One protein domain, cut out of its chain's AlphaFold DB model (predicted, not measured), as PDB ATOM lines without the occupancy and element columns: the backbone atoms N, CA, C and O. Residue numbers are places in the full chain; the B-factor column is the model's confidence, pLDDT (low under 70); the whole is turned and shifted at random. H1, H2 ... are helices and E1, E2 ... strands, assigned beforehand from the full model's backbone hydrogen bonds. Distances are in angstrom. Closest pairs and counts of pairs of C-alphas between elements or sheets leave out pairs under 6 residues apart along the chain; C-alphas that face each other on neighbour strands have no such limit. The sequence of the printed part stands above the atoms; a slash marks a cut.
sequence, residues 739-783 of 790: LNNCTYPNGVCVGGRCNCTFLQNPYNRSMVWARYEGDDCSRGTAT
ATOM      1  N   LEU A 739     -22.197 -43.240  27.589       78.38
ATOM      2  CA  LEU A 739     -20.843 -42.707  27.650       78.38
ATOM      3  C   LEU A 739     -19.874 -43.790  28.177       78.38
ATOM      4  O   LEU A 739     -20.173 -44.464  29.165       78.38
ATOM      5  N   ASN A 740     -18.765 -44.021  27.461       78.06
ATOM      6  CA  ASN A 740     -17.743 -45.051  27.736       78.06
ATOM      7  C   ASN A 740     -18.278 -46.463  28.054       78.06
ATOM      8  O   ASN A 740     -17.645 -47.214  28.797       78.06
ATOM      9  N   ASN A 741     -19.445 -46.841  27.514       81.06
ATOM     10  CA  ASN A 741     -20.106 -48.118  27.813       81.06
ATOM     11  C   ASN A 741     -20.228 -48.391  29.330       81.06
ATOM     12  O   ASN A 741     -20.039 -49.519  29.791       81.06
ATOM     13  N   CYS A 742     -20.474 -47.334  30.113       82.12
ATOM     14  CA  CYS A 742     -20.557 -47.386  31.575       82.12
ATOM     15  C   CYS A 742     -19.325 -47.985  32.259       82.12
ATOM     16  O   CYS A 742     -19.444 -48.614  33.314       82.12
ATOM     17  N   THR A 743     -18.154 -47.819  31.632       84.62
ATOM     18  CA  THR A 743     -16.872 -48.360  32.092       84.62
ATOM     19  C   THR A 743     -17.011 -49.843  32.461       84.62
ATOM     20  O   THR A 743     -16.657 -50.261  33.562       84.62
ATOM     21  N   TYR A 744     -17.633 -50.633  31.573       76.00
ATOM     22  CA  TYR A 744     -17.939 -52.049  31.804       76.00
ATOM     23  C   TYR A 744     -16.744 -52.794  32.440       76.00
ATOM     24  O   TYR A 744     -15.639 -52.720  31.896       76.00
ATOM     25  N   PRO A 745     -16.934 -53.517  33.566       77.38
ATOM     26  CA  PRO A 745     -18.202 -53.973  34.156       77.38
ATOM     27  C   PRO A 745     -18.784 -53.068  35.269       77.38
ATOM     28  O   PRO A 745     -19.635 -53.512  36.043       77.38
ATOM     29  N   ASN A 746     -18.345 -51.810  35.380       84.00
ATOM     30  CA  ASN A 746     -18.694 -50.925  36.503       84.00
ATOM     31  C   ASN A 746     -20.136 -50.388  36.467       84.00
ATOM     32  O   ASN A 746     -20.615 -49.807  37.442       84.00
ATOM     33  N   GLY A 747     -20.859 -50.589  35.368       84.81
ATOM     34  CA  GLY A 747     -22.251 -50.190  35.219       84.81
ATOM     35  C   GLY A 747     -22.927 -50.900  34.057       84.81
ATOM     36  O   GLY A 747     -22.272 -51.443  33.168       84.81
ATOM     37  N   VAL A 748     -24.259 -50.892  34.069       85.00
ATOM     38  CA  VAL A 748     -25.084 -51.384  32.960       85.00
ATOM     39  C   VAL A 748     -25.736 -50.189  32.274       85.00
ATOM     40  O   VAL A 748     -26.318 -49.326  32.934       85.00
ATOM     41  N   CYS A 749     -25.632 -50.134  30.947       82.75
ATOM     42  CA  CYS A 749     -26.267 -49.096  30.145       82.75
ATOM     43  C   CYS A 749     -27.777 -49.334  30.055       82.75
ATOM     44  O   CYS A 749     -28.209 -50.380  29.573       82.75
ATOM     45  N   VAL A 750     -28.582 -48.363  30.496       79.62
ATOM     46  CA  VAL A 750     -30.047 -48.419  30.416       79.62
ATOM     47  C   VAL A 750     -30.560 -47.089  29.861       79.62
ATOM     48  O   VAL A 750     -30.449 -46.052  30.511       79.62
ATOM     49  N   GLY A 751     -31.099 -47.099  28.637       74.19
ATOM     50  CA  GLY A 751     -31.702 -45.913  28.006       74.19
ATOM     51  C   GLY A 751     -30.740 -44.733  27.786       74.19
ATOM     52  O   GLY A 751     -31.149 -43.579  27.901       74.19
ATOM     53  N   GLY A 752     -29.455 -45.001  27.523       75.50
ATOM     54  CA  GLY A 752     -28.420 -43.970  27.364       75.50
ATOM     55  C   GLY A 752     -27.900 -43.367  28.674       75.50
ATOM     56  O   GLY A 752     -27.110 -42.426  28.634       75.50
ATOM     57  N   ARG A 753     -28.313 -43.904  29.830       80.81
ATOM     58  CA  ARG A 753     -27.776 -43.554  31.150       80.81
ATOM     59  C   ARG A 753     -27.117 -44.769  31.790       80.81
ATOM     60  O   ARG A 753     -27.637 -45.882  31.724       80.81
ATOM     61  N   CYS A 754     -25.982 -44.550  32.439       83.69
ATOM     62  CA  CYS A 754     -25.289 -45.613  33.141       83.69
ATOM     63  C   CYS A 754     -25.876 -45.849  34.528       83.69
ATOM     64  O   CYS A 754     -25.900 -44.953  35.371       83.69
ATOM     65  N   ASN A 755     -26.343 -47.073  34.768       86.62
ATOM     66  CA  ASN A 755     -26.702 -47.525  36.100       86.62
ATOM     67  C   ASN A 755     -25.493 -48.225  36.726       86.62
ATOM     68  O   ASN A 755     -25.200 -49.386  36.427       86.62
ATOM     69  N   CYS A 756     -24.762 -47.481  37.548       84.81
ATOM     70  CA  CYS A 756     -23.505 -47.925  38.127       84.81
ATOM     71  C   CYS A 756     -23.700 -48.984  39.214       84.81
ATOM     72  O   CYS A 756     -24.586 -48.863  40.069       84.81
ATOM     73  N   THR A 757     -22.854 -50.012  39.182       84.06
ATOM     74  CA  THR A 757     -22.862 -51.118  40.137       84.06
ATOM     75  C   THR A 757     -22.096 -50.760  41.413       84.06
ATOM     76  O   THR A 757     -21.377 -49.760  41.503       84.06
ATOM     77  N   PHE A 758     -22.297 -51.567  42.452       78.81
ATOM     78  CA  PHE A 758     -21.581 -51.433  43.714       78.81
ATOM     79  C   PHE A 758     -20.269 -52.222  43.667       78.81
ATOM     80  O   PHE A 758     -20.249 -53.378  43.241       78.81
ATOM     81  N   LEU A 759     -19.185 -51.622  44.158       72.62
ATOM     82  CA  LEU A 759     -17.913 -52.296  44.379       72.62
ATOM     83  C   LEU A 759     -18.062 -53.231  45.589       72.62
ATOM     84  O   LEU A 759     -18.239 -52.768  46.719       72.62
ATOM     85  N   GLN A 760     -18.023 -54.545  45.370       71.88
ATOM     86  CA  GLN A 760     -18.113 -55.528  46.456       71.88
ATOM     87  C   GLN A 760     -16.776 -55.666  47.191       71.88
ATOM     88  O   GLN A 760     -15.713 -55.621  46.571       71.88
ATOM     89  N   ASN A 761     -16.818 -55.870  48.512       68.31
ATOM     90  CA  ASN A 761     -15.613 -56.126  49.295       68.31
ATOM     91  C   ASN A 761     -14.978 -57.469  48.861       68.31
ATOM     92  O   ASN A 761     -15.653 -58.503  48.915       68.31
ATOM     93  N   PRO A 762     -13.687 -57.492  48.468       66.50
ATOM     94  CA  PRO A 762     -13.024 -58.699  47.972       66.50
ATOM     95  C   PRO A 762     -12.922 -59.827  49.013       66.50
ATOM     96  O   PRO A 762     -12.775 -60.986  48.631       66.50
ATOM     97  N   TYR A 763     -13.053 -59.514  50.307       72.50
ATOM     98  CA  TYR A 763     -12.986 -60.477  51.412       72.50
ATOM     99  C   TYR A 763     -14.363 -60.890  51.959       72.50
ATOM    100  O   TYR A 763     -14.465 -61.909  52.639       72.50
ATOM    101  N   ASN A 764     -15.433 -60.140  51.659       71.31
ATOM    102  CA  ASN A 764     -16.807 -60.506  52.018       71.31
ATOM    103  C   ASN A 764     -17.827 -59.926  51.021       71.31
ATOM    104  O   ASN A 764     -18.214 -58.763  51.116       71.31
ATOM    105  N   ARG A 765     -18.339 -60.769  50.115       64.44
ATOM    106  CA  ARG A 765     -19.276 -60.371  49.042       64.44
ATOM    107  C   ARG A 765     -20.650 -59.885  49.525       64.44
ATOM    108  O   ARG A 765     -21.426 -59.388  48.716       64.44
ATOM    109  N   SER A 766     -20.955 -60.011  50.819       71.81
ATOM    110  CA  SER A 766     -22.174 -59.449  51.420       71.81
ATOM    111  C   SER A 766     -22.029 -57.982  51.855       71.81
ATOM    112  O   SER A 766     -23.020 -57.358  52.223       71.81
ATOM    113  N   MET A 767     -20.819 -57.411  51.787       64.56
ATOM    114  CA  MET A 767     -20.532 -56.025  52.168       64.56
ATOM    115  C   MET A 767     -20.106 -55.192  50.951       64.56
ATOM    116  O   MET A 767     -19.227 -55.582  50.181       64.56
ATOM    117  N   VAL A 768     -20.724 -54.020  50.791       66.44
ATOM    118  CA  VAL A 768     -20.389 -53.040  49.748       66.44
ATOM    119  C   VAL A 768     -19.244 -52.150  50.237       66.44
ATOM    120  O   VAL A 768     -19.319 -51.607  51.334       66.44
ATOM    121  N   TRP A 769     -18.190 -52.002  49.432       67.12
ATOM    122  CA  TRP A 769     -17.029 -51.151  49.728       67.12
ATOM    123  C   TRP A 769     -17.238 -49.703  49.253       67.12
ATOM    124  O   TRP A 769     -16.909 -48.749  49.956       67.12
ATOM    125  N   ALA A 770     -17.774 -49.527  48.045       71.44
ATOM    126  CA  ALA A 770     -17.996 -48.233  47.400       71.44
ATOM    127  C   ALA A 770     -19.105 -48.353  46.346       71.44
ATOM    128  O   ALA A 770     -19.424 -49.460  45.905       71.44
ATOM    129  N   ARG A 771     -19.663 -47.228  45.893       77.75
ATOM    130  CA  ARG A 771     -20.493 -47.191  44.680       77.75
ATOM    131  C   ARG A 771     -19.697 -46.543  43.549       77.75
ATOM    132  O   ARG A 771     -18.984 -45.569  43.787       77.75
ATOM    133  N   TYR A 772     -19.803 -47.088  42.338       80.31
ATOM    134  CA  TYR A 772     -19.356 -46.362  41.153       80.31
ATOM    135  C   TYR A 772     -20.340 -45.218  40.856       80.31
ATOM    136  O   TYR A 772     -21.554 -45.385  40.943       80.31
ATOM    137  N   GLU A 773     -19.821 -44.043  40.537       75.81
ATOM    138  CA  GLU A 773     -20.540 -42.788  40.331       75.81
ATOM    139  C   GLU A 773     -19.941 -42.035  39.130       75.81
ATOM    140  O   GLU A 773     -18.864 -42.366  38.627       75.81
ATOM    141  N   GLY A 774     -20.653 -41.006  38.666       75.12
ATOM    142  CA  GLY A 774     -20.359 -40.300  37.418       75.12
ATOM    143  C   GLY A 774     -21.213 -40.799  36.253       75.12
ATOM    144  O   GLY A 774     -21.825 -41.865  36.325       75.12
ATOM    145  N   ASP A 775     -21.267 -40.012  35.179       77.31
ATOM    146  CA  ASP A 775     -22.150 -40.275  34.033       77.31
ATOM    147  C   ASP A 775     -21.790 -41.563  33.264       77.31
ATOM    148  O   ASP A 775     -22.640 -42.118  32.567       77.31
ATOM    149  N   ASP A 776     -20.565 -42.075  33.439       81.56
ATOM    150  CA  ASP A 776     -20.040 -43.309  32.844       81.56
ATOM    151  C   ASP A 776     -19.543 -44.353  33.867       81.56
ATOM    152  O   ASP A 776     -18.897 -45.327  33.479       81.56
ATOM    153  N   CYS A 777     -19.824 -44.179  35.165       83.06
ATOM    154  CA  CYS A 777     -19.375 -45.075  36.246       83.06
ATOM    155  C   CYS A 777     -17.848 -45.211  36.403       83.06
ATOM    156  O   CYS A 777     -17.356 -46.232  36.894       83.06
ATOM    157  N   SER A 778     -17.082 -44.194  36.001       81.38
ATOM    158  CA  SER A 778     -15.618 -44.195  36.104       81.38
ATOM    159  C   SER A 778     -15.073 -43.875  37.506       81.38
ATOM    160  O   SER A 778     -13.908 -44.168  37.783       81.38
ATOM    161  N   ARG A 779     -15.872 -43.300  38.420       78.25
ATOM    162  CA  ARG A 779     -15.405 -42.844  39.746       78.25
ATOM    163  C   ARG A 779     -15.953 -43.723  40.873       78.25
ATOM    164  O   ARG A 779     -17.155 -43.871  40.983       78.25
ATOM    165  N   GLY A 780     -15.109 -44.268  41.749       70.25
ATOM    166  CA  GLY A 780     -15.555 -44.975  42.964       70.25
ATOM    167  C   GLY A 780     -15.491 -44.085  44.208       70.25
ATOM    168  O   GLY A 780     -14.437 -43.509  44.478       70.25
ATOM    169  N   THR A 781     -16.575 -43.982  44.982       64.44
ATOM    170  CA  THR A 781     -16.615 -43.244  46.263       64.44
ATOM    171  C   THR A 781     -16.855 -44.208  47.432       64.44
ATOM    172  O   THR A 781     -17.832 -44.959  47.464       64.44
ATOM    173  N   ALA A 782     -15.918 -44.245  48.386       58.22
ATOM    174  CA  ALA A 782     -15.993 -45.128  49.549       58.22
ATOM    175  C   ALA A 782     -17.041 -44.615  50.547       58.22
ATOM    176  O   ALA A 782     -16.938 -43.496  51.045       58.22
ATOM    177  N   THR A 783     -18.032 -45.443  50.870       55.41
ATOM    178  CA  THR A 783     -19.038 -45.135  51.895       55.41
ATOM    179  C   THR A 783     -18.763 -45.984  53.130       55.41
ATOM    180  O   THR A 783     -19.332 -47.061  53.295       55.41
TER     181      THR A 783
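AT A GLANCE: This is residues 739 to 783 of the 790 residues of the protein "EGF-like domain-containing protein" of Cafeteria roenbergensis (UniProt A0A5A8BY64). This is a rod with the hairpin E1-E2 and short helix H1, packed on it, at one end, and the antiparallel sheet E3-E4-E5, a meander, each strand pairing with the one before, reaching to the other. The printed part has 45 residues, with H1 then E1 to E5; it is mostly strand, compact, radius of gyration of the C-alphas 10.6 A, spanning 32 by 15 by 12 A.

HOW THE PARTS SIT: Start at H1, residues 739 to 743: 0 of 1 O i to N i+4 and 2 of 2 O i to N i+3 pairs are within hydrogen-bond range. Its Cys 742 and Cys 754 of E2, residues 753 to 756, have the closest C-alphas, 5.3 A. In the hairpin of E1, residues 747 to 750, and E2, N 748 and O 755 are 3.0 A apart. E2 runs on into E3, residues 758 to 761, at 15 degrees. In E4, residues 764 to 773, bending 70 degrees at 767, find O 770, 2.8 A from N 759, and N 773, 2.7 A from O 779 of E5, residues 779 to 782.

IN THESE COORDINATES: Find C-alpha 739 at (-20.843, -42.707, 27.650), where H1 begins; E4 runs 21.6 A from first to last C-alpha; E5 ends with C-alpha 782 at (-15.993, -45.128, 49.549).

THE WHOLE: The printed part has no cut; its five links are tight. Nine residues fall under pLDDT 70, among them 781 to 783.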